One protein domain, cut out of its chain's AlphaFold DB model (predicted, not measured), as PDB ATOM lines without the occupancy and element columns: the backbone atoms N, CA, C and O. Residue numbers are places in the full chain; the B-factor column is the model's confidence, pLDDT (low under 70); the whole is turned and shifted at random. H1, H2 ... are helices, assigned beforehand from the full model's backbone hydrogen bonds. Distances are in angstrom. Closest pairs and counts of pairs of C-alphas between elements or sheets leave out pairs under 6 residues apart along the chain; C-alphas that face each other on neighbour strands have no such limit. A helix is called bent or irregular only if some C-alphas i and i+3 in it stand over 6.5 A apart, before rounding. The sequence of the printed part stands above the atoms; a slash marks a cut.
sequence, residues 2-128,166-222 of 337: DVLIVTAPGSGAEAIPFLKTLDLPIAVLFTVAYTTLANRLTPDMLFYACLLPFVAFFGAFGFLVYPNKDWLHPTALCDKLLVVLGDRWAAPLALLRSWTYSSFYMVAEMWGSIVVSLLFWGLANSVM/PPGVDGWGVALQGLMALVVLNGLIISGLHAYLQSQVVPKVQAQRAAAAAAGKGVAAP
ATOM      1  N   ASP A   2     141.255 173.916 140.028       54.09
ATOM      2  CA  ASP A   2     140.466 174.066 141.269       54.09
ATOM      3  C   ASP A   2     139.122 174.780 141.057       54.09
ATOM      4  O   ASP A   2     138.090 174.345 141.558       54.09
ATOM      5  N   VAL A   3     139.111 175.837 140.236       55.84
ATOM      6  CA  VAL A   3     137.907 176.646 140.003       55.84
ATOM      7  C   VAL A   3     136.761 175.828 139.398       55.84
ATOM      8  O   VAL A   3     135.637 175.981 139.844       55.84
ATOM      9  N   LEU A   4     137.033 174.902 138.466       59.53
ATOM     10  CA  LEU A   4     135.991 174.101 137.800       59.53
ATOM     11  C   LEU A   4     135.206 173.213 138.770       59.53
ATOM     12  O   LEU A   4     134.010 173.023 138.583       59.53
ATOM     13  N   ILE A   5     135.878 172.670 139.786       57.59
ATOM     14  CA  ILE A   5     135.252 171.793 140.781       57.59
ATOM     15  C   ILE A   5     134.561 172.614 141.857       57.59
ATOM     16  O   ILE A   5     133.450 172.283 142.248       57.59
ATOM     17  N   VAL A   6     135.190 173.705 142.296       52.91
ATOM     18  CA  VAL A   6     134.631 174.581 143.333       52.91
ATOM     19  C   VAL A   6     133.384 175.322 142.843       52.91
ATOM     20  O   VAL A   6     132.525 175.654 143.653       52.91
ATOM     21  N   THR A   7     133.265 175.587 141.537       54.94
ATOM     22  CA  THR A   7     132.103 176.276 140.952       54.94
ATOM     23  C   THR A   7     131.064 175.331 140.345       54.94
ATOM     24  O   THR A   7     130.109 175.808 139.732       54.94
ATOM     25  N   ALA A   8     131.235 174.008 140.445       56.09
ATOM     26  CA  ALA A   8     130.295 173.062 139.850       56.09
ATOM     27  C   ALA A   8     129.004 172.935 140.690       56.09
ATOM     28  O   ALA A   8     129.077 172.861 141.917       56.09
ATOM     29  N   PRO A   9     127.810 172.865 140.066       50.00
ATOM     30  CA  PRO A   9     126.546 172.740 140.794       50.00
ATOM     31  C   PRO A   9     126.510 171.477 141.669       50.00
ATOM     32  O   PRO A   9     126.556 170.358 141.158       50.00
ATOM     33  N   GLY A  10     126.410 171.656 142.990       51.22
ATOM     34  CA  GLY A  10     126.379 170.557 143.963       51.22
ATOM     35  C   GLY A  10     127.752 169.999 144.360       51.22
ATOM     36  O   GLY A  10     127.797 169.014 145.091       51.22
ATOM     37  N   SER A  11     128.853 170.614 143.914       52.59
ATOM     38  CA  SER A  11     130.213 170.290 144.351       52.59
ATOM     39  C   SER A  11     130.820 171.490 145.073       52.59
ATOM     40  O   SER A  11     130.855 172.601 144.549       52.59
ATOM     41  N   GLY A  12     131.249 171.283 146.316       55.88
ATOM     42  CA  GLY A  12     131.928 172.296 147.119       55.88
ATOM     43  C   GLY A  12     133.445 172.115 147.098       55.88
ATOM     44  O   GLY A  12     133.965 171.082 146.682       55.88
ATOM     45  N   ALA A  13     134.181 173.082 147.656       56.59
ATOM     46  CA  ALA A  13     135.631 172.945 147.881       56.59
ATOM     47  C   ALA A  13     136.012 171.712 148.732       56.59
ATOM     48  O   ALA A  13     137.159 171.276 148.724       56.59
ATOM     49  N   GLU A  14     135.038 171.133 149.433       60.56
ATOM     50  CA  GLU A  14     135.138 169.898 150.213       60.56
ATOM     51  C   GLU A  14     135.372 168.648 149.352       60.56
ATOM     52  O   GLU A  14     135.809 167.630 149.874       60.56
ATOM     53  N   ALA A  15     135.150 168.720 148.037       63.62
ATOM     54  CA  ALA A  15     135.453 167.640 147.100       63.62
ATOM     55  C   ALA A  15     136.963 167.503 146.809       63.62
ATOM     56  O   ALA A  15     137.432 166.422 146.448       63.62
ATOM     57  N   ILE A  16     137.746 168.575 146.995       67.31
ATOM     58  CA  ILE A  16     139.186 168.604 146.681       67.31
ATOM     59  C   ILE A  16     139.985 167.606 147.540       67.31
ATOM     60  O   ILE A  16     140.751 166.833 146.965       67.31
ATOM     61  N   PRO A  17     139.814 167.536 148.879       67.88
ATOM     62  CA  PRO A  17     140.491 166.526 149.694       67.88
ATOM     63  C   PRO A  17     140.234 165.085 149.237       67.88
ATOM     64  O   PRO A  17     141.163 164.283 149.219       67.88
ATOM     65  N   PHE A  18     139.008 164.760 148.812       69.88
ATOM     66  CA  PHE A  18     138.665 163.427 148.299       69.88
ATOM     67  C   PHE A  18     139.284 163.137 146.927       69.88
ATOM     68  O   PHE A  18     139.584 161.992 146.615       69.88
ATOM     69  N   LEU A  19     139.510 164.153 146.095       74.00
ATOM     70  CA  LEU A  19     140.250 163.966 144.846       74.00
ATOM     71  C   LEU A  19     141.728 163.712 145.103       74.00
ATOM     72  O   LEU A  19     142.316 162.838 144.471       74.00
ATOM     73  N   LYS A  20     142.308 164.400 146.088       72.19
ATOM     74  CA  LYS A  20     143.702 164.171 146.477       72.19
ATOM     75  C   LYS A  20     143.941 162.774 147.039       72.19
ATOM     76  O   LYS A  20     145.013 162.217 146.830       72.19
ATOM     77  N   THR A  21     142.960 162.158 147.703       75.62
ATOM     78  CA  THR A  21     143.099 160.751 148.123       75.62
ATOM     79  C   THR A  21     143.074 159.780 146.939       75.62
ATOM     80  O   THR A  21     143.719 158.734 147.006       75.62
ATOM     81  N   LEU A  22     142.388 160.127 145.843       76.62
ATOM     82  CA  LEU A  22     142.376 159.350 144.598       76.62
ATOM     83  C   LEU A  22     143.632 159.551 143.739       76.62
ATOM     84  O   LEU A  22     143.912 158.713 142.880       76.62
ATOM     85  N   ASP A  23     144.405 160.606 143.989       77.50
ATOM     86  CA  ASP A  23     145.613 160.914 143.225       77.50
ATOM     87  C   ASP A  23     146.683 159.818 143.382       77.50
ATOM     88  O   ASP A  23     147.256 159.346 142.402       77.50
ATOM     89  N   LEU A  24     146.880 159.298 144.600       78.38
ATOM     90  CA  LEU A  24     147.895 158.273 144.865       78.38
ATOM     91  C   LEU A  24     147.630 156.937 144.135       78.38
ATOM     92  O   LEU A  24     148.534 156.459 143.443       78.38
ATOM     93  N   PRO A  25     146.428 156.326 144.204       82.62
ATOM     94  CA  PRO A  25     146.103 155.144 143.401       82.62
ATOM     95  C   PRO A  25     146.332 155.338 141.896       82.62
ATOM     96  O   PRO A  25     146.791 154.423 141.209       82.62
ATOM     97  N   ILE A  26     146.046 156.528 141.376       83.38
ATOM     98  CA  ILE A  26     146.141 156.823 139.944       83.38
ATOM     99  C   ILE A  26     147.578 157.084 139.524       83.38
ATOM    100  O   ILE A  26     148.004 156.591 138.481       83.38
ATOM    101  N   ALA A  27     148.358 157.770 140.354       80.69
ATOM    102  CA  ALA A  27     149.791 157.904 140.164       80.69
ATOM    103  C   ALA A  27     150.473 156.526 140.133       80.69
ATOM    104  O   ALA A  27     151.334 156.278 139.282       80.69
ATOM    105  N   VAL A  28     150.055 155.589 140.997       80.88
ATOM    106  CA  VAL A  28     150.533 154.196 140.967       80.88
ATOM    107  C   VAL A  28     150.140 153.515 139.656       80.88
ATOM    108  O   VAL A  28     151.012 152.958 138.985       80.88
ATOM    109  N   LEU A  29     148.871 153.605 139.247       85.44
ATOM    110  CA  LEU A  29     148.389 153.029 137.987       85.44
ATOM    111  C   LEU A  29     149.166 153.577 136.781       85.44
ATOM    112  O   LEU A  29     149.616 152.809 135.927       85.44
ATOM    113  N   PHE A  30     149.383 154.891 136.737       85.94
ATOM    114  CA  PHE A  30     150.180 155.533 135.703       85.94
ATOM    115  C   PHE A  30     151.623 155.045 135.725       85.94
ATOM    116  O   PHE A  30     152.180 154.744 134.677       85.94
ATOM    117  N   THR A  31     152.232 154.911 136.902       82.88
ATOM    118  CA  THR A  31     153.613 154.428 137.016       82.88
ATOM    119  C   THR A  31     153.743 152.994 136.493       82.88
ATOM    120  O   THR A  31     154.717 152.677 135.803       82.88
ATOM    121  N   VAL A  32     152.754 152.129 136.746       82.69
ATOM    122  CA  VAL A  32     152.697 150.770 136.176       82.69
ATOM    123  C   VAL A  32     152.569 150.822 134.651       82.69
ATOM    124  O   VAL A  32     153.332 150.155 133.941       82.69
ATOM    125  N   ALA A  33     151.646 151.636 134.131       86.44
ATOM    126  CA  ALA A  33     151.446 151.808 132.694       86.44
ATOM    127  C   ALA A  33     152.714 152.348 132.010       86.44
ATOM    128  O   ALA A  33     153.190 151.772 131.033       86.44
ATOM    129  N   TYR A  34     153.323 153.387 132.583       86.44
ATOM    130  CA  TYR A  34     154.567 153.991 132.121       86.44
ATOM    131  C   TYR A  34     155.708 152.980 132.100       86.44
ATOM    132  O   TYR A  34     156.395 152.855 131.093       86.44
ATOM    133  N   THR A  35     155.893 152.209 133.174       81.56
ATOM    134  CA  THR A  35     156.943 151.180 133.246       81.56
ATOM    135  C   THR A  35     156.741 150.113 132.170       81.56
ATOM    136  O   THR A  35     157.692 149.677 131.523       81.56
ATOM    137  N   THR A  36     155.490 149.720 131.926       83.06
ATOM    138  CA  THR A  36     155.142 148.748 130.883       83.06
ATOM    139  C   THR A  36     155.455 149.284 129.486       83.06
ATOM    140  O   THR A  36     156.059 148.575 128.679       83.06
ATOM    141  N   LEU A  37     155.102 150.541 129.208       86.12
ATOM    142  CA  LEU A  37     155.391 151.208 127.937       86.12
ATOM    143  C   LEU A  37     156.891 151.439 127.746       86.12
ATOM    144  O   LEU A  37     157.421 151.149 126.678       86.12
ATOM    145  N   ALA A  38     157.601 151.872 128.788       83.50
ATOM    146  CA  ALA A  38     159.039 152.127 128.754       83.50
ATOM    147  C   ALA A  38     159.866 150.865 128.468       83.50
ATOM    148  O   ALA A  38     160.971 150.956 127.941       83.50
ATOM    149  N   ASN A  39     159.329 149.686 128.794       79.44
ATOM    150  CA  ASN A  39     159.952 148.401 128.484       79.44
ATOM    151  C   ASN A  39     159.688 147.917 127.047       79.44
ATOM    152  O   ASN A  39     160.355 146.984 126.599       79.44
ATOM    153  N   ARG A  40     158.705 148.497 126.345       83.69
ATOM    154  CA  ARG A  40     158.289 148.085 124.991       83.69
ATOM    155  C   ARG A  40     158.631 149.108 123.909       83.69
ATOM    156  O   ARG A  40     158.808 148.717 122.761       83.69
ATOM    157  N   LEU A  41     158.695 150.390 124.256       87.00
ATOM    158  CA  LEU A  41     158.874 151.503 123.325       87.00
ATOM    159  C   LEU A  41     160.290 152.082 123.394       87.00
ATOM    160  O   LEU A  41     160.954 152.034 124.430       87.00
ATOM    161  N   THR A  42     160.738 152.677 122.288       85.31
ATOM    162  CA  THR A  42     161.947 153.511 122.287       85.31
ATOM    163  C   THR A  42     161.704 154.793 123.094       85.31
ATOM    164  O   THR A  42     160.550 155.199 123.245       85.31
ATOM    165  N   PRO A  43     162.752 155.471 123.604       80.56
ATOM    166  CA  PRO A  43     162.591 156.716 124.364       80.56
ATOM    167  C   PRO A  43     161.758 157.782 123.636       80.56
ATOM    168  O   PRO A  43     160.933 158.444 124.260       80.56
ATOM    169  N   ASP A  44     161.908 157.879 122.314       84.44
ATOM    170  CA  ASP A  44     161.179 158.844 121.489       84.44
ATOM    171  C   ASP A  44     159.698 158.487 121.374       84.44
ATOM    172  O   ASP A  44     158.826 159.334 121.558       84.44
ATOM    173  N   MET A  45     159.397 157.210 121.117       86.00
ATOM    174  CA  MET A  45     158.019 156.720 121.069       86.00
ATOM    175  C   MET A  45     157.350 156.802 122.440       86.00
ATOM    176  O   MET A  45     156.168 157.117 122.514       86.00
ATOM    177  N   LEU A  46     158.097 156.558 123.519       88.06
ATOM    178  CA  LEU A  46     157.615 156.686 124.890       88.06
ATOM    179  C   LEU A  46     157.222 158.133 125.203       88.06
ATOM    180  O   LEU A  46     156.169 158.352 125.796       88.06
ATOM    181  N   PHE A  47     158.018 159.114 124.765       89.25
ATOM    182  CA  PHE A  47     157.696 160.530 124.941       89.25
ATOM    183  C   PHE A  47     156.338 160.878 124.316       89.25
ATOM    184  O   PHE A  47     155.470 161.426 124.997       89.25
ATOM    185  N   TYR A  48     156.105 160.495 123.055       90.62
ATOM    186  CA  TYR A  48     154.825 160.749 122.381       90.62
ATOM    187  C   TYR A  48     153.672 159.919 122.948       90.62
ATOM    188  O   TYR A  48     152.571 160.443 123.111       90.62
ATOM    189  N   ALA A  49     153.913 158.650 123.283       89.94
ATOM    190  CA  ALA A  49     152.913 157.776 123.890       89.94
ATOM    191  C   ALA A  49     152.443 158.299 125.252       89.94
ATOM    192  O   ALA A  49     151.299 158.064 125.628       89.94
ATOM    193  N   CYS A  50     153.297 159.026 125.976       90.44
ATOM    194  CA  CYS A  50     152.904 159.714 127.196       90.44
ATOM    195  C   CYS A  50     152.245 161.067 126.913       90.44
ATOM    196  O   CYS A  50     151.215 161.335 127.507       90.44
ATOM    197  N   LEU A  51     152.787 161.906 126.025       92.12
ATOM    198  CA  LEU A  51     152.297 163.275 125.808       92.12
ATOM    199  C   LEU A  51     150.948 163.340 125.070       92.12
ATOM    200  O   LEU A  51     150.058 164.090 125.473       92.12
ATOM    201  N   LEU A  52     150.788 162.576 123.986       92.81
ATOM    202  CA  LEU A  52     149.622 162.682 123.102       92.81
ATOM    203  C   LEU A  52     148.293 162.347 123.796       92.81
ATOM    204  O   LEU A  52     147.331 163.074 123.550       92.81
ATOM    205  N   PRO A  53     148.198 161.339 124.690       92.94
ATOM    206  CA  PRO A  53     146.976 161.102 125.455       92.94
ATOM    207  C   PRO A  53     146.541 162.293 126.313       92.94
ATOM    208  O   PRO A  53     145.349 162.583 126.352       92.94
ATOM    209  N   PHE A  54     147.469 163.024 126.948       91.06
ATOM    210  CA  PHE A  54     147.114 164.237 127.701       91.06
ATOM    211  C   PHE A  54     146.568 165.319 126.772       91.06
ATOM    212  O   PHE A  54     145.515 165.892 127.040       91.06
ATOM    213  N   VAL A  55     147.256 165.578 125.658       93.00
ATOM    214  CA  VAL A  55     146.836 166.589 124.676       93.00
ATOM    215  C   VAL A  55     145.461 166.251 124.094       93.00
ATOM    216  O   VAL A  55     144.584 167.113 124.037       93.00
ATOM    217  N   ALA A  56     145.251 164.988 123.718       93.69
ATOM    218  CA  ALA A  56     143.975 164.495 123.218       93.69
ATOM    219  C   ALA A  56     142.872 164.605 124.277       93.69
ATOM    220  O   ALA A  56     141.772 165.044 123.953       93.69
ATOM    221  N   PHE A  57     143.164 164.269 125.537       92.56
ATOM    222  CA  PHE A  57     142.218 164.406 126.639       92.56
ATOM    223  C   PHE A  57     141.806 165.865 126.861       92.56
ATOM    224  O   PHE A  57     140.613 166.143 126.918       92.56
ATOM    225  N   PHE A  58     142.750 166.810 126.928       90.25
ATOM    226  CA  PHE A  58     142.426 168.231 127.114       90.25
ATOM    227  C   PHE A  58     141.646 168.813 125.930       90.25
ATOM    228  O   PHE A  58     140.685 169.559 126.131       90.25
ATOM    229  N   GLY A  59     141.999 168.420 124.703       90.31
ATOM    230  CA  GLY A  59     141.243 168.783 123.505       90.31
ATOM    231  C   GLY A  59     139.820 168.222 123.527       90.31
ATOM    232  O   GLY A  59     138.853 168.970 123.393       90.31
ATOM    233  N   ALA A  60     139.668 166.919 123.769       90.44
ATOM    234  CA  ALA A  60     138.361 166.281 123.888       90.44
ATOM    235  C   ALA A  60     137.541 166.895 125.029       90.44
ATOM    236  O   ALA A  60     136.340 167.110 124.881       90.44
ATOM    237  N   PHE A  61     138.180 167.240 126.147       87.44
ATOM    238  CA  PHE A  61     137.496 167.839 127.279       87.44
ATOM    239  C   PHE A  61     136.887 169.200 126.926       87.44
ATOM    240  O   PHE A  61     135.696 169.417 127.149       87.44
ATOM    241  N   GLY A  62     137.673 170.096 126.322       85.31
ATOM    242  CA  GLY A  62     137.200 171.429 125.944       85.31
ATOM    243  C   GLY A  62     136.140 171.420 124.838       85.31
ATOM    244  O   GLY A  62     135.164 172.166 124.918       85.31
ATOM    245  N   PHE A  63     136.310 170.576 123.816       85.25
ATOM    246  CA  PHE A  63     135.491 170.637 122.598       85.25
ATOM    247  C   PHE A  63     134.367 169.598 122.519       85.25
ATOM    248  O   PHE A  63     133.400 169.827 121.801       85.25
ATOM    249  N   LEU A  64     134.460 168.477 123.241       84.75
ATOM    250  CA  LEU A  64     133.463 167.398 123.192       84.75
ATOM    251  C   LEU A  64     132.774 167.172 124.538       84.75
ATOM    252  O   LEU A  64     131.557 167.023 124.581       84.75
ATOM    253  N   VAL A  65     133.524 167.148 125.640       84.31
ATOM    254  CA  VAL A  65     132.972 166.817 126.965       84.31
ATOM    255  C   VAL A  65     132.239 168.007 127.568       84.31
ATOM    256  O   VAL A  65     131.108 167.861 128.019       84.31
ATOM    257  N   TYR A  66     132.859 169.188 127.567       80.12
ATOM    258  CA  TYR A  66     132.289 170.371 128.203       80.12
ATOM    259  C   TYR A  66     130.976 170.844 127.543       80.12
ATOM    260  O   TYR A  66     130.017 171.086 128.277       80.12
ATOM    261  N   PRO A  67     130.843 170.893 126.199       80.38
ATOM    262  CA  PRO A  67     129.566 171.235 125.561       80.38
ATOM    263  C   PRO A  67     128.448 170.224 125.846       80.38
ATOM    264  O   PRO A  67     127.282 170.598 125.892       80.38
ATOM    265  N   ASN A  68     128.797 168.955 126.089       81.50
ATOM    266  CA  ASN A  68     127.850 167.875 126.385       81.50
ATOM    267  C   ASN A  68     127.721 167.583 127.895       81.50
ATOM    268  O   ASN A  68     127.274 166.500 128.286       81.50
ATOM    269  N   LYS A  69     128.108 168.534 128.761       74.75
ATOM    270  CA  LYS A  69     128.122 168.362 130.226       74.75
ATOM    271  C   LYS A  69     126.770 167.925 130.799       74.75
ATOM    272  O   LYS A  69     126.737 167.081 131.689       74.75
ATOM    273  N   ASP A  70     125.670 168.439 130.250       70.38
ATOM    274  CA  ASP A  70     124.324 168.202 130.782       70.38
ATOM    275  C   ASP A  70     123.832 166.767 130.513       70.38
ATOM    276  O   ASP A  70     123.002 166.253 131.255       70.38
ATOM    277  N   TRP A  71     124.386 166.092 129.497       73.00
ATOM    278  CA  TRP A  71     124.119 164.675 129.221       73.00
ATOM    279  C   TRP A  71     125.076 163.739 129.974       73.00
ATOM    280  O   TRP A  71     124.688 162.656 130.405       73.00
ATOM    281  N   LEU A  72     126.336 164.151 130.143       75.56
ATOM    282  CA  LEU A  72     127.379 163.324 130.756       75.56
ATOM    283  C   LEU A  72     127.314 163.289 132.285       75.56
ATOM    284  O   LEU A  72     127.837 162.351 132.888       75.56
ATOM    285  N   HIS A  73     126.730 164.302 132.925       78.00
ATOM    286  CA  HIS A  73     126.622 164.374 134.382       78.00
ATOM    287  C   HIS A  73     125.380 163.624 134.875       78.00
ATOM    288  O   HIS A  73     124.261 164.060 134.599       78.00
ATOM    289  N   PRO A  74     125.529 162.529 135.649       74.81
ATOM    290  CA  PRO A  74     124.404 161.747 136.152       74.81
ATOM    291  C   PRO A  74     123.754 162.430 137.368       74.81
ATOM    292  O   PRO A  74     123.706 161.879 138.470       74.81
ATOM    293  N   THR A  75     123.248 163.648 137.176       72.44
ATOM    294  CA  THR A  75     122.653 164.489 138.227       72.44
ATOM    295  C   THR A  75     121.451 163.806 138.876       72.44
ATOM    296  O   THR A  75     121.437 163.619 140.089       72.44
ATOM    297  N   ALA A  76     120.525 163.288 138.067       71.00
ATOM    298  CA  ALA A  76     119.320 162.606 138.546       71.00
ATOM    299  C   ALA A  76     119.596 161.301 139.321       71.00
ATOM    300  O   ALA A  76     118.816 160.922 140.195       71.00
ATOM    301  N   LEU A  77     120.687 160.591 139.008       71.56
ATOM    302  CA  LEU A  77     121.084 159.380 139.733       71.56
ATOM    303  C   LEU A  77     121.702 159.737 141.088       71.56
ATOM    304  O   LEU A  77     121.381 159.109 142.096       71.56
ATOM    305  N   CYS A  78     122.559 160.760 141.115       69.75
ATOM    306  CA  CYS A  78     123.215 161.213 142.337       69.75
ATOM    307  C   CYS A  78     122.212 161.823 143.320       69.75
ATOM    308  O   CYS A  78     122.303 161.540 144.510       69.75
ATOM    309  N   ASP A  79     121.215 162.566 142.830       73.88
ATOM    310  CA  ASP A  79     120.150 163.126 143.669       73.88
ATOM    311  C   ASP A  79     119.317 162.014 144.338       73.88
ATOM    312  O   ASP A  79     119.021 162.085 145.528       73.88
ATOM    313  N   LYS A  80     119.017 160.920 143.619       76.38
ATOM    314  CA  LYS A  80     118.332 159.744 144.194       76.38
ATOM    315  C   LYS A  80     119.193 158.998 145.211       76.38
ATOM    316  O   LYS A  80     118.690 158.574 146.246       76.38
ATOM    317  N   LEU A  81     120.481 158.828 144.922       72.81
ATOM    318  CA  LEU A  81     121.417 158.157 145.826       72.81
ATOM    319  C   LEU A  81     121.658 158.962 147.105       72.81
ATOM    320  O   LEU A  81     121.796 158.364 148.165       72.81
ATOM    321  N   LEU A  82     121.651 160.294 147.030       75.88
ATOM    322  CA  LEU A  82     121.830 161.168 148.189       75.88
ATOM    323  C   LEU A  82     120.651 161.070 149.165       75.88
ATOM    324  O   LEU A  82     120.863 161.000 150.372       75.88
ATOM    325  N   VAL A  83     119.423 160.947 148.649       76.94
ATOM    326  CA  VAL A  83     118.221 160.703 149.467       76.94
ATOM    327  C   VAL A  83     118.277 159.344 150.181       76.94
ATOM    328  O   VAL A  83     117.794 159.223 151.303       76.94
ATOM    329  N   VAL A  84     118.878 158.322 149.560       79.88
ATOM    330  CA  VAL A  84     118.961 156.956 150.121       79.88
ATOM    331  C   VAL A  84     120.138 156.784 151.087       79.88
ATOM    332  O   VAL A  84     120.006 156.114 152.107       79.88
ATOM    333  N   LEU A  85     121.299 157.356 150.765       76.75
ATOM    334  CA  LEU A  85     122.554 157.167 151.504       76.75
ATOM    335  C   LEU A  85     122.789 158.242 152.581       76.75
ATOM    336  O   LEU A  85     123.610 158.039 153.479       76.75
ATOM    337  N   GLY A  86     122.060 159.361 152.513       74.62
ATOM    338  CA  GLY A  86     122.142 160.485 153.444       74.62
ATOM    339  C   GLY A  86     123.353 161.400 153.227       74.62
ATOM    340  O   GLY A  86     124.278 161.099 152.468       74.62
ATOM    341  N   ASP A  87     123.376 162.520 153.958       73.62
ATOM    342  CA  ASP A  87     124.329 163.630 153.768       73.62
ATOM    343  C   ASP A  87     125.806 163.247 153.948       73.62
ATOM    344  O   ASP A  87     126.696 163.903 153.409       73.62
ATOM    345  N   ARG A  88     126.101 162.137 154.640       72.31
ATOM    346  CA  ARG A  88     127.476 161.619 154.785       72.31
ATOM    347  C   ARG A  88     128.122 161.237 153.451       72.31
ATOM    348  O   ARG A  88     129.346 161.231 153.356       72.31
ATOM    349  N   TRP A  89     127.321 160.930 152.431       71.81
ATOM    350  CA  TRP A  89     127.799 160.570 151.094       71.81
ATOM    351  C   TRP A  89     127.778 161.738 150.108       71.81
ATOM    352  O   TRP A  89     128.120 161.544 148.941       71.81
ATOM    353  N   ALA A  90     127.438 162.948 150.560       68.19
ATOM    354  CA  ALA A  90     127.324 164.118 149.698       68.19
ATOM    355  C   ALA A  90     128.619 164.418 148.929       68.19
ATOM    356  O   ALA A  90     128.562 164.662 147.728       68.19
ATOM    357  N   ALA A  91     129.791 164.322 149.568       67.44
ATOM    358  CA  ALA A  91     131.068 164.605 148.908       67.44
ATOM    359  C   ALA A  91     131.467 163.546 147.848       67.44
ATOM    360  O   ALA A  91     131.736 163.931 146.709       67.44
ATOM    361  N   PRO A  92     131.443 162.225 148.125       72.38
ATOM    362  CA  PRO A  92     131.653 161.208 147.088       72.38
ATOM    363  C   PRO A  92     130.612 161.248 145.960       72.38
ATOM    364  O   PRO A  92     130.955 161.075 144.790       72.38
ATOM    365  N   LEU A  93     129.340 161.503 146.286       71.50
ATOM    366  CA  LEU A  93     128.276 161.630 145.287       71.50
ATOM    367  C   LEU A  93     128.436 162.898 144.446       71.50
ATOM    368  O   LEU A  93     128.156 162.855 143.253       71.50
ATOM    369  N   ALA A  94     128.946 163.992 145.013       68.88
ATOM    370  CA  ALA A  94     129.296 165.191 144.258       68.88
ATOM    371  C   ALA A  94     130.411 164.912 143.239       68.88
ATOM    372  O   ALA A  94     130.318 165.347 142.091       68.88
ATOM    373  N   LEU A  95     131.416 164.105 143.606       72.94
ATOM    374  CA  LEU A  95     132.465 163.680 142.674       72.94
ATOM    375  C   LEU A  95     131.924 162.847 141.514       72.94
ATOM    376  O   LEU A  95     132.387 163.025 140.388       72.94
ATOM    377  N   LEU A  96     130.955 161.964 141.775       74.56
ATOM    378  CA  LEU A  96     130.280 161.166 140.747       74.56
ATOM    379  C   LEU A  96     129.338 162.017 139.885       74.56
ATOM    380  O   LEU A  96     129.291 161.846 138.665       74.56
ATOM    381  N   ARG A  97     128.635 162.974 140.497       73.69
ATOM    382  CA  ARG A  97     127.746 163.925 139.820       73.69
ATOM    383  C   ARG A  97     128.504 164.734 138.775       73.69
ATOM    384  O   ARG A  97     128.021 164.868 137.657       73.69
ATOM    385  N   SER A  98     129.694 165.222 139.120       75.56
ATOM    386  CA  SER A  98     130.569 165.987 138.228       75.56
ATOM    387  C   SER A  98     131.835 165.215 137.844       75.56
ATOM    388  O   SER A  98     132.932 165.780 137.831       75.56
ATOM    389  N   TRP A  99     131.709 163.921 137.528       80.00
ATOM    390  CA  TRP A  99     132.864 163.042 137.284       80.00
ATOM    391  C   TRP A  99     133.782 163.523 136.154       80.00
ATOM    392  O   TRP A  99     134.987 163.283 136.210       80.00
ATOM    393  N   THR A 100     133.255 164.233 135.149       81.50
ATOM    394  CA  THR A 100     134.089 164.790 134.072       81.50
ATOM    395  C   THR A 100     134.996 165.916 134.573       81.50
ATOM    396  O   THR A 100     136.112 166.074 134.089       81.50
ATOM    397  N   TYR A 101     134.561 166.688 135.571       80.31
ATOM    398  CA  TYR A 101     135.377 167.742 136.179       80.31
ATOM    399  C   TYR A 101     136.401 167.152 137.147       80.31
ATOM    400  O   TYR A 101     137.550 167.592 137.167       80.31
ATOM    401  N   SER A 102     136.004 166.112 137.881       80.25
ATOM    402  CA  SER A 102     136.894 165.291 138.703       80.25
ATOM    403  C   SER A 102     138.030 164.695 137.862       80.25
ATOM    404  O   SER A 102     139.202 164.878 138.185       80.25
ATOM    405  N   SER A 103     137.706 164.060 136.728       83.62
ATOM    406  CA  SER A 103     138.711 163.474 135.834       83.62
ATOM    407  C   SER A 103     139.618 164.532 135.207       83.62
ATOM    408  O   SER A 103     140.829 164.326 135.137       83.62
ATOM    409  N   PHE A 104     139.069 165.689 134.821       86.00
ATOM    410  CA  PHE A 104     139.868 166.817 134.349       86.00
ATOM    411  C   PHE A 104     140.888 167.278 135.387       86.00
ATOM    412  O   PHE A 104     142.048 167.499 135.049       86.00
ATOM    413  N   TYR A 105     140.465 167.409 136.645       83.62
ATOM    414  CA  TYR A 105     141.339 167.804 137.741       83.62
ATOM    415  C   TYR A 105     142.479 166.805 137.935       83.62
ATOM    416  O   TYR A 105     143.635 167.211 137.925       83.62
ATOM    417  N   MET A 106     142.179 165.506 138.000       83.31
ATOM    418  CA  MET A 106     143.206 164.474 138.199       83.31
ATOM    419  C   MET A 106     144.222 164.455 137.048       83.31
ATOM    420  O   MET A 106     145.429 164.468 137.274       83.31
ATOM    421  N   VAL A 107     143.759 164.509 135.796       87.69
ATOM    422  CA  VAL A 107     144.657 164.533 134.628       87.69
ATOM    423  C   VAL A 107     145.480 165.832 134.571       87.69
ATOM    424  O   VAL A 107     146.648 165.804 134.180       87.69
ATOM    425  N   ALA A 108     144.909 166.966 134.986       86.56
ATOM    426  CA  ALA A 108     145.623 168.238 135.083       86.56
ATOM    427  C   ALA A 108     146.681 168.255 136.195       86.56
ATOM    428  O   ALA A 108     147.771 168.776 135.962       86.56
ATOM    429  N   GLU A 109     146.417 167.645 137.354       82.75
ATOM    430  CA  GLU A 109     147.403 167.506 138.440       82.75
ATOM    431  C   GLU A 109     148.630 166.720 137.961       82.75
ATOM    432  O   GLU A 109     149.784 167.122 138.131       82.75
ATOM    433  N   MET A 110     148.362 165.630 137.244       85.12
ATOM    434  CA  MET A 110     149.367 164.728 136.699       85.12
ATOM    435  C   MET A 110     150.222 165.343 135.580       85.12
ATOM    436  O   MET A 110     151.328 164.867 135.316       85.12
ATOM    437  N   TRP A 111     149.766 166.414 134.922       88.12
ATOM    438  CA  TRP A 111     150.540 167.080 133.869       88.12
ATOM    439  C   TRP A 111     151.896 167.572 134.386       88.12
ATOM    440  O   TRP A 111     152.928 167.338 133.754       88.12
ATOM    441  N   GLY A 112     151.908 168.228 135.550       84.56
ATOM    442  CA  GLY A 112     153.136 168.759 136.141       84.56
ATOM    443  C   GLY A 112     154.125 167.649 136.497       84.56
ATOM    444  O   GLY A 112     155.303 167.719 136.150       84.56
ATOM    445  N   SER A 113     153.647 166.580 137.134       83.50
ATOM    446  CA  SER A 113     154.504 165.470 137.556       83.50
ATOM    447  C   SER A 113     155.017 164.630 136.380       83.50
ATOM    448  O   SER A 113     156.158 164.171 136.399       83.50
ATOM    449  N   ILE A 114     154.231 164.451 135.321       86.75
ATOM    450  CA  ILE A 114     154.608 163.568 134.212       86.75
ATOM    451  C   ILE A 114     155.294 164.349 133.099       86.75
ATOM    452  O   ILE A 114     156.416 164.026 132.715       86.75
ATOM    453  N   VAL A 115     154.658 165.388 132.565       87.56
ATOM    454  CA  VAL A 115     155.192 166.088 131.392       87.56
ATOM    455  C   VAL A 115     156.417 166.915 131.769       87.56
ATOM    456  O   VAL A 115     157.440 166.848 131.086       87.56
ATOM    457  N   VAL A 116     156.360 167.641 132.888       85.25
ATOM    458  CA  VAL A 116     157.492 168.465 133.334       85.25
ATOM    459  C   VAL A 116     158.518 167.616 134.087       85.25
ATOM    460  O   VAL A 116     159.685 167.572 133.698       85.25
ATOM    461  N   SER A 117     158.119 166.903 135.144       84.38
ATOM    462  CA  SER A 117     159.115 166.226 135.991       84.38
ATOM    463  C   SER A 117     159.719 164.967 135.363       84.38
ATOM    464  O   SER A 117     160.914 164.731 135.532       84.38
ATOM    465  N   LEU A 118     158.947 164.168 134.618       85.00
ATOM    466  CA  LEU A 118     159.434 162.908 134.043       85.00
ATOM    467  C   LEU A 118     159.930 163.062 132.600       85.00
ATOM    468  O   LEU A 118     161.054 162.661 132.303       85.00
ATOM    469  N   LEU A 119     159.116 163.628 131.704       88.44
ATOM    470  CA  LEU A 119     159.443 163.698 130.276       88.44
ATOM    471  C   LEU A 119     160.494 164.772 129.979       88.44
ATOM    472  O   LEU A 119     161.537 164.456 129.404       88.44
ATOM    473  N   PHE A 120     160.261 166.021 130.400       89.50
ATOM    474  CA  PHE A 120     161.193 167.123 130.136       89.50
ATOM    475  C   PHE A 120     162.562 166.879 130.780       89.50
ATOM    476  O   PHE A 120     163.577 166.891 130.084       89.50
ATOM    477  N   TRP A 121     162.613 166.580 132.082       86.62
ATOM    478  CA  TRP A 121     163.894 166.278 132.729       86.62
ATOM    479  C   TRP A 121     164.483 164.943 132.269       86.62
ATOM    480  O   TRP A 121     165.704 164.807 132.224       86.62
ATOM    481  N   GLY A 122     163.657 163.965 131.890       84.50
ATOM    482  CA  GLY A 122     164.124 162.720 131.280       84.50
ATOM    483  C   GLY A 122     164.912 162.965 129.992       84.50
ATOM    484  O   GLY A 122     165.983 162.381 129.816       84.50
ATOM    485  N   LEU A 123     164.422 163.874 129.144       85.12
ATOM    486  CA  LEU A 123     165.080 164.312 127.914       85.12
ATOM    487  C   LEU A 123     166.298 165.206 128.192       85.12
ATOM    488  O   LEU A 123     167.374 164.969 127.650       85.12
ATOM    489  N   ALA A 124     166.175 166.204 129.071       86.19
ATOM    490  CA  ALA A 124     167.289 167.090 129.410       86.19
ATOM    491  C   ALA A 124     168.496 166.295 129.936       86.19
ATOM    492  O   ALA A 124     169.616 166.478 129.462       86.19
ATOM    493  N   ASN A 125     168.251 165.331 130.829       83.94
ATOM    494  CA  ASN A 125     169.282 164.450 131.378       83.94
ATOM    495  C   ASN A 125     169.849 163.439 130.360       83.94
ATOM    496  O   ASN A 125     170.904 162.860 130.619       83.94
ATOM    497  N   SER A 126     169.145 163.132 129.262       79.81
ATOM    498  CA  SER A 126     169.660 162.217 128.230       79.81
ATOM    499  C   SER A 126     170.543 162.937 127.208       79.81
ATOM    500  O   SER A 126     171.455 162.322 126.652       79.81
ATOM    501  N   VAL A 127     170.303 164.235 126.995       81.19
ATOM    502  CA  VAL A 127     171.027 165.059 126.020       81.19
ATOM    503  C   VAL A 127     172.195 165.821 126.658       81.19
ATOM    504  O   VAL A 127     173.255 165.914 126.038       81.19
ATOM    505  N   MET A 128     172.046 166.355 127.874       81.19
ATOM    506  CA  MET A 128     173.057 167.211 128.516       81.19
ATOM    507  C   MET A 128     174.081 166.428 129.343       81.19
ATOM    508  O   MET A 128     173.771 165.399 129.946       81.19
ATOM    509  N   PRO A 166     128.065 188.792 125.464       65.25
ATOM    510  CA  PRO A 166     126.635 189.087 125.547       65.25
ATOM    511  C   PRO A 166     125.880 188.170 126.529       65.25
ATOM    512  O   PRO A 166     126.218 186.986 126.644       65.25
ATOM    513  N   PRO A 167     124.809 188.667 127.182       53.34
ATOM    514  CA  PRO A 167     123.959 187.845 128.038       53.34
ATOM    515  C   PRO A 167     123.321 186.711 127.220       53.34
ATOM    516  O   PRO A 167     122.556 186.960 126.292       53.34
ATOM    517  N   GLY A 168     123.670 185.462 127.549       61.62
ATOM    518  CA  GLY A 168     123.195 184.250 126.864       61.62
ATOM    519  C   GLY A 168     124.305 183.331 126.338       61.62
ATOM    520  O   GLY A 168     124.032 182.171 126.045       61.62
ATOM    521  N   VAL A 169     125.555 183.803 126.265       68.44
ATOM    522  CA  VAL A 169     126.718 182.960 125.934       68.44
ATOM    523  C   VAL A 169     127.371 182.454 127.221       68.44
ATOM    524  O   VAL A 169     127.624 183.238 128.136       68.44
ATOM    525  N   ASP A 170     127.682 181.155 127.298       70.75
ATOM    526  CA  ASP A 170     128.471 180.595 128.403       70.75
ATOM    527  C   ASP A 170     129.922 181.105 128.330       70.75
ATOM    528  O   ASP A 170     130.810 180.469 127.758       70.75
ATOM    529  N   GLY A 171     130.169 182.282 128.909       71.94
ATOM    530  CA  GLY A 171     131.493 182.901 128.935       71.94
ATOM    531  C   GLY A 171     132.540 182.070 129.682       71.94
ATOM    532  O   GLY A 171     133.732 182.210 129.413       71.94
ATOM    533  N   TRP A 172     132.118 181.171 130.579       69.88
ATOM    534  CA  TRP A 172     133.025 180.213 131.210       69.88
ATOM    535  C   TRP A 172     133.449 179.124 130.225       69.88
ATOM    536  O   TRP A 172     134.639 178.831 130.111       69.88
ATOM    537  N   GLY A 173     132.501 178.588 129.455       75.81
ATOM    538  CA  GLY A 173     132.768 177.623 128.395       75.81
ATOM    539  C   GLY A 173     133.709 178.149 127.316       75.81
ATOM    540  O   GLY A 173     134.667 177.467 126.960       75.81
ATOM    541  N   VAL A 174     133.505 179.387 126.854       78.69
ATOM    542  CA  VAL A 174     134.380 180.020 125.850       78.69
ATOM    543  C   VAL A 174     135.800 180.213 126.389       78.69
ATOM    544  O   VAL A 174     136.773 179.881 125.711       78.69
ATOM    545  N   ALA A 175     135.939 180.698 127.628       80.38
ATOM    546  CA  ALA A 175     137.249 180.850 128.258       80.38
ATOM    547  C   ALA A 175     137.951 179.494 128.449       80.38
ATOM    548  O   ALA A 175     139.143 179.354 128.168       80.38
ATOM    549  N   LEU A 176     137.208 178.467 128.869       81.81
ATOM    550  CA  LEU A 176     137.731 177.114 129.017       81.81
ATOM    551  C   LEU A 176     138.177 176.528 127.672       81.81
ATOM    552  O   LEU A 176     139.268 175.971 127.587       81.81
ATOM    553  N   GLN A 177     137.379 176.685 126.616       85.50
ATOM    554  CA  GLN A 177     137.734 176.255 125.262       85.50
ATOM    555  C   GLN A 177     138.989 176.964 124.754       85.50
ATOM    556  O   GLN A 177     139.866 176.306 124.201       85.50
ATOM    557  N   GLY A 178     139.122 178.270 125.001       85.25
ATOM    558  CA  GLY A 178     140.331 179.027 124.671       85.25
ATOM    559  C   GLY A 178     141.573 178.502 125.397       85.25
ATOM    560  O   GLY A 178     142.616 178.294 124.773       85.25
ATOM    561  N   LEU A 179     141.459 178.208 126.697       85.56
ATOM    562  CA  LEU A 179     142.543 177.595 127.472       85.56
ATOM    563  C   LEU A 179     142.896 176.195 126.953       85.56
ATOM    564  O   LEU A 179     144.074 175.878 126.806       85.56
ATOM    565  N   MET A 180     141.901 175.361 126.639       90.19
ATOM    566  CA  MET A 180     142.137 174.014 126.109       90.19
ATOM    567  C   MET A 180     142.750 174.045 124.710       90.19
ATOM    568  O   MET A 180     143.675 173.284 124.436       90.19
ATOM    569  N   ALA A 181     142.319 174.968 123.848       89.25
ATOM    570  CA  ALA A 181     142.928 175.195 122.542       89.25
ATOM    571  C   ALA A 181     144.408 175.575 122.677       89.25
ATOM    572  O   ALA A 181     145.252 175.046 121.956       89.25
ATOM    573  N   LEU A 182     144.735 176.443 123.639       89.75
ATOM    574  CA  LEU A 182     146.112 176.833 123.916       89.75
ATOM    575  C   LEU A 182     146.947 175.651 124.425       89.75
ATOM    576  O   LEU A 182     148.092 175.493 124.002       89.75
ATOM    577  N   VAL A 183     146.396 174.803 125.297       90.06
ATOM    578  CA  VAL A 183     147.073 173.576 125.756       90.06
ATOM    579  C   VAL A 183     147.342 172.637 124.583       90.06
ATOM    580  O   VAL A 183     148.461 172.145 124.446       90.06
ATOM    581  N   VAL A 184     146.361 172.434 123.699       93.06
ATOM    582  CA  VAL A 184     146.526 171.596 122.505       93.06
ATOM    583  C   VAL A 184     147.591 172.168 121.576       93.06
ATOM    584  O   VAL A 184     148.497 171.443 121.170       93.06
ATOM    585  N   LEU A 185     147.545 173.473 121.299       94.00
ATOM    586  CA  LEU A 185     148.541 174.159 120.479       94.00
ATOM    587  C   LEU A 185     149.953 173.996 121.058       94.00
ATOM    588  O   LEU A 185     150.869 173.605 120.338       94.00
ATOM    589  N   ASN A 186     150.131 174.231 122.361       91.12
ATOM    590  CA  ASN A 186     151.421 174.036 123.022       91.12
ATOM    591  C   ASN A 186     151.865 172.567 122.987       91.12
ATOM    592  O   ASN A 186     153.037 172.297 122.748       91.12
ATOM    593  N   GLY A 187     150.948 171.613 123.154       91.75
ATOM    594  CA  GLY A 187     151.238 170.184 123.024       91.75
ATOM    595  C   GLY A 187     151.733 169.791 121.627       91.75
ATOM    596  O   GLY A 187     152.681 169.010 121.498       91.75
ATOM    597  N   LEU A 188     151.151 170.377 120.578       93.44
ATOM    598  CA  LEU A 188     151.604 170.201 119.195       93.44
ATOM    599  C   LEU A 188     152.975 170.849 118.962       93.44
ATOM    600  O   LEU A 188     153.839 170.227 118.347       93.44
ATOM    601  N   ILE A 189     153.209 172.049 119.504       94.50
ATOM    602  CA  ILE A 189     154.516 172.722 119.442       94.50
ATOM    603  C   ILE A 189     155.587 171.881 120.143       94.50
ATOM    604  O   ILE A 189     156.640 171.644 119.558       94.50
ATOM    605  N   ILE A 190     155.321 171.376 121.352       92.88
ATOM    606  CA  ILE A 190     156.243 170.495 122.086       92.88
ATOM    607  C   ILE A 190     156.552 169.248 121.256       92.88
ATOM    608  O   ILE A 190     157.713 168.867 121.134       92.88
ATOM    609  N   SER A 191     155.533 168.645 120.641       92.31
ATOM    610  CA  SER A 191     155.707 167.468 119.786       92.31
ATOM    611  C   SER A 191     156.579 167.774 118.561       92.31
ATOM    612  O   SER A 191     157.496 167.016 118.252       92.31
ATOM    613  N   GLY A 192     156.349 168.910 117.895       92.44
ATOM    614  CA  GLY A 192     157.150 169.355 116.752       92.44
ATOM    615  C   GLY A 192     158.596 169.691 117.127       92.44
ATOM    616  O   GLY A 192     159.528 169.274 116.441       92.44
ATOM    617  N   LEU A 193     158.803 170.383 118.252       91.94
ATOM    618  CA  LEU A 193     160.134 170.687 118.780       91.94
ATOM    619  C   LEU A 193     160.885 169.416 119.175       91.94
ATOM    620  O   LEU A 193     162.072 169.302 118.886       91.94
ATOM    621  N   HIS A 194     160.202 168.445 119.782       90.88
ATOM    622  CA  HIS A 194     160.786 167.149 120.107       90.88
ATOM    623  C   HIS A 194     161.219 166.398 118.837       90.88
ATOM    624  O   HIS A 194     162.352 165.920 118.759       90.88
ATOM    625  N   ALA A 195     160.373 166.368 117.801       90.06
ATOM    626  CA  ALA A 195     160.711 165.765 116.511       90.06
ATOM    627  C   ALA A 195     161.924 166.446 115.857       90.06
ATOM    628  O   ALA A 195     162.820 165.773 115.337       90.06
ATOM    629  N   TYR A 196     161.984 167.777 115.914       90.00
ATOM    630  CA  TYR A 196     163.111 168.550 115.402       90.00
ATOM    631  C   TYR A 196     164.403 168.278 116.184       90.00
ATOM    632  O   TYR A 196     165.443 167.995 115.585       90.00
ATOM    633  N   LEU A 197     164.345 168.307 117.518       88.06
ATOM    634  CA  LEU A 197     165.494 168.027 118.379       88.06
ATOM    635  C   LEU A 197     166.063 166.639 118.091       88.06
ATOM    636  O   LEU A 197     167.267 166.506 117.877       88.06
ATOM    637  N   GLN A 198     165.201 165.629 118.019       85.56
ATOM    638  CA  GLN A 198     165.628 164.246 117.854       85.56
ATOM    639  C   GLN A 198     166.159 163.940 116.448       85.56
ATOM    640  O   GLN A 198     167.092 163.155 116.303       85.56
ATOM    641  N   SER A 199     165.608 164.572 115.410       85.19
ATOM    642  CA  SER A 199     166.049 164.343 114.028       85.19
ATOM    643  C   SER A 199     167.281 165.159 113.633       85.19
ATOM    644  O   SER A 199     168.120 164.670 112.880       85.19
ATOM    645  N   GLN A 200     167.409 166.398 114.120       84.56
ATOM    646  CA  GLN A 200     168.429 167.337 113.637       84.56
ATOM    647  C   GLN A 200     169.504 167.667 114.665       84.56
ATOM    648  O   GLN A 200     170.659 167.847 114.286       84.56
ATOM    649  N   VAL A 201     169.152 167.793 115.945       81.88
ATOM    650  CA  VAL A 201     170.061 168.339 116.964       81.88
ATOM    651  C   VAL A 201     170.796 167.224 117.695       81.88
ATOM    652  O   VAL A 201     172.024 167.230 117.736       81.88
ATOM    653  N   VAL A 202     170.072 166.231 118.212       81.88
ATOM    654  CA  VAL A 202     170.645 165.116 118.980       81.88
ATOM    655  C   VAL A 202     171.696 164.340 118.171       81.88
ATOM    656  O   VAL A 202     172.796 164.160 118.699       81.88
ATOM    657  N   PRO A 203     171.471 163.972 116.891       83.06
ATOM    658  CA  PRO A 203     172.483 163.268 116.105       83.06
ATOM    659  C   PRO A 203     173.738 164.115 115.860       83.06
ATOM    660  O   PRO A 203     174.852 163.605 115.952       83.06
ATOM    661  N   LYS A 204     173.583 165.425 115.607       81.62
ATOM    662  CA  LYS A 204     174.715 166.344 115.389       81.62
ATOM    663  C   LYS A 204     175.539 166.531 116.659       81.62
ATOM    664  O   LYS A 204     176.762 166.449 116.601       81.62
ATOM    665  N   VAL A 205     174.882 166.724 117.802       79.94
ATOM    666  CA  VAL A 205     175.545 166.856 119.108       79.94
ATOM    667  C   VAL A 205     176.261 165.555 119.477       79.94
ATOM    668  O   VAL A 205     177.407 165.589 119.923       79.94
ATOM    669  N   GLN A 206     175.637 164.398 119.246       78.81
ATOM    670  CA  GLN A 206     176.269 163.099 119.487       78.81
ATOM    671  C   GLN A 206     177.474 162.863 118.565       78.81
ATOM    672  O   GLN A 206     178.519 162.428 119.047       78.81
ATOM    673  N   ALA A 207     177.378 163.211 117.278       77.25
ATOM    674  CA  ALA A 207     178.481 163.089 116.324       77.25
ATOM    675  C   ALA A 207     179.657 164.024 116.659       77.25
ATOM    676  O   ALA A 207     180.808 163.589 116.672       77.25
ATOM    677  N   GLN A 208     179.381 165.287 117.001       78.38
ATOM    678  CA  GLN A 208     180.403 166.245 117.442       78.38
ATOM    679  C   GLN A 208     181.114 165.771 118.713       78.38
ATOM    680  O   GLN A 208     182.334 165.885 118.826       78.38
ATOM    681  N   ARG A 209     180.373 165.181 119.656       71.88
ATOM    682  CA  ARG A 209     180.946 164.615 120.883       71.88
ATOM    683  C   ARG A 209     181.762 163.356 120.623       71.88
ATOM    684  O   ARG A 209     182.825 163.212 121.219       71.88
ATOM    685  N   ALA A 210     181.313 162.476 119.730       72.31
ATOM    686  CA  ALA A 210     182.086 161.304 119.321       72.31
ATOM    687  C   ALA A 210     183.422 161.717 118.679       72.31
ATOM    688  O   ALA A 210     184.464 161.161 119.019       72.31
ATOM    689  N   ALA A 211     183.411 162.757 117.838       72.94
ATOM    690  CA  ALA A 211     184.619 163.329 117.250       72.94
ATOM    691  C   ALA A 211     185.541 163.985 118.301       72.94
ATOM    692  O   ALA A 211     186.749 163.760 118.287       72.94
ATOM    693  N   ALA A 212     184.991 164.745 119.254       70.06
ATOM    694  CA  ALA A 212     185.769 165.372 120.330       70.06
ATOM    695  C   ALA A 212     186.384 164.348 121.304       70.06
ATOM    696  O   ALA A 212     187.511 164.535 121.772       70.06
ATOM    697  N   ALA A 213     185.667 163.255 121.587       69.00
ATOM    698  CA  ALA A 213     186.164 162.137 122.383       69.00
ATOM    699  C   ALA A 213     187.285 161.378 121.654       69.00
ATOM    700  O   ALA A 213     188.310 161.085 122.264       69.00
ATOM    701  N   ALA A 214     187.138 161.135 120.346       66.94
ATOM    702  CA  ALA A 214     188.186 160.536 119.515       66.94
ATOM    703  C   ALA A 214     189.444 161.422 119.415       66.94
ATOM    704  O   ALA A 214     190.553 160.909 119.303       66.94
ATOM    705  N   ALA A 215     189.288 162.745 119.515       71.12
ATOM    706  CA  ALA A 215     190.384 163.715 119.518       71.12
ATOM    707  C   ALA A 215     191.034 163.943 120.902       71.12
ATOM    708  O   ALA A 215     191.872 164.834 121.038       71.12
ATOM    709  N   GLY A 216     190.634 163.202 121.946       59.38
ATOM    710  CA  GLY A 216     191.208 163.312 123.297       59.38
ATOM    711  C   GLY A 216     190.931 164.638 124.022       59.38
ATOM    712  O   GLY A 216     191.535 164.900 125.059       59.38
ATOM    713  N   LYS A 217     190.031 165.482 123.496       57.47
ATOM    714  CA  LYS A 217     189.698 166.822 124.027       57.47
ATOM    715  C   LYS A 217     188.254 166.944 124.535       57.47
ATOM    716  O   LYS A 217     187.801 168.042 124.843       57.47
ATOM    717  N   GLY A 218     187.507 165.842 124.588       54.47
ATOM    718  CA  GLY A 218     186.076 165.847 124.896       54.47
ATOM    719  C   GLY A 218     185.748 165.570 126.363       54.47
ATOM    720  O   GLY A 218     186.260 164.618 126.952       54.47
ATOM    721  N   VAL A 219     184.808 166.342 126.918       52.53
ATOM    722  CA  VAL A 219     184.032 165.946 128.104       52.53
ATOM    723  C   VAL A 219     183.326 164.636 127.757       52.53
ATOM    724  O   VAL A 219     182.677 164.551 126.711       52.53
ATOM    725  N   ALA A 220     183.508 163.602 128.585       51.59
ATOM    726  CA  ALA A 220     182.980 162.268 128.324       51.59
ATOM    727  C   ALA A 220     181.504 162.352 127.900       51.59
ATOM    728  O   ALA A 220     180.687 162.952 128.604       51.59
ATOM    729  N   ALA A 221     181.172 161.759 126.746       53.91
ATOM    730  CA  ALA A 221     179.787 161.633 126.307       53.91
ATOM    731  C   ALA A 221     178.938 161.077 127.467       53.91
ATOM    732  O   ALA A 221     179.462 160.262 128.241       53.91
ATOM    733  N   PRO A 222     177.655 161.475 127.605       49.06
ATOM    734  CA  PRO A 222     176.783 160.839 128.580       49.06
ATOM    735  C   PRO A 222     176.854 159.341 128.303       49.06
ATOM    736  O   PRO A 222     176.472 158.898 127.219       49.06
TER     737      PRO A 222
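AT A GLANCE: This is residues 2 to 128 and 166 to 222 of the 337 residues of the protein "ADP,ATP carrier protein" of Gonium pectorale (UniProt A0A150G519). What shape does the model make? It is a long, loose assembly of helices in which H7 and H8a, the long arm of the bent helix H8, run along H3, while H2 slants over H7 and meets the first part of H3. The small hairpin of H5 and H6 is at one end, and the arm H8b runs on beyond the other. What is it built of? The printed part has 184 residues with eight named helices, H1 to H8 in chain order, and no named strand; its class is all helix. It is loose, with a radius of gyration of the C-alphas of 21.9 A, and spans 78 by 40 by 25 A.

HOW THE PARTS SIT: What does the longest helix touch? H8, residues 171 to 214, was assigned as one helix by its hydrogen bonds but is bent, with C-alphas 199 and 202 6.8 A apart; its arms H8a, residues 171 to 199, and H8b, residues 202 to 214, stand at a shallow tilt of 34 degrees, only just short of steep. H8a touches H3, residues 43 to 65, opposite ways at a shallow tilt of 16 degrees, the closest C-alphas being those of Gly 62 and Gln 177, 4.9 A. H8b touches no helix. Which helices form a bundle? H2, residues 15 to 38, H3 and H7, residues 99 to 127, form an up-and-down bundle, each running against the one before it in the chain. H3 touches H7 at a shallow tilt of 25 degrees, closest at the C-alphas of Phe 47 and Leu 119, 6.4 A; H2, the hub, touches H7 with residues 19 to 27 alone, closest at the C-alphas of Asp 23 and Met 106, 6.6 A. H2 and H3, a hairpin, only just touch, with 3 pairs of C-alphas within 8 A, the closest being those of Ala 38 and Leu 46, 6.1 A. Where are the short helices? H5, residues 75 to 85, and H6, residues 87 to 97, form a hairpin, closest at the C-alphas of Thr 75 and Arg 97, 5.4 A; H6 is irregular, with C-alphas 88 and 91 7.5 A apart, and touches H2, closest at the C-alphas of Ala 15 and Ala 91, 5.6 A. H1, residues 2 to 6, touches H2 and H7, while H4, residues 69 to 72, touches no helix. How complete are the helix backbones? Each O i to N i+4 pair is within hydrogen-bond range in H1, H5, H8a and H8b, against 18 of 20 in H2, 17 of 19 in H3, 5 of 7 in H6 and 19 of 25 in H7; H4 is too short for such a pair.

IN THESE COORDINATES: Where do the elements begin and end? H1 begins at C-alpha 2, (140.466, 174.066, 141.269), and H8b ends at C-alpha 214, (188.186, 160.536, 119.515). How long are the longer ones? From first to last C-alpha, H8a measures 42.0 A, H7 39.8 A, H2 33.7 A and H3 31.4 A.

THE WHOLE: Is the printed part cut? Residues 129 to 165 are not printed, and C-alphas 128 and 166 are 51.4 A apart; of the links printed whole, H1 to H2 is short and the others are tight. Where is confidence low? The mean pLDDT of the printed part is 78.4, and 35 residues are under 70, among them residues 2 to 18 and 216 to 222.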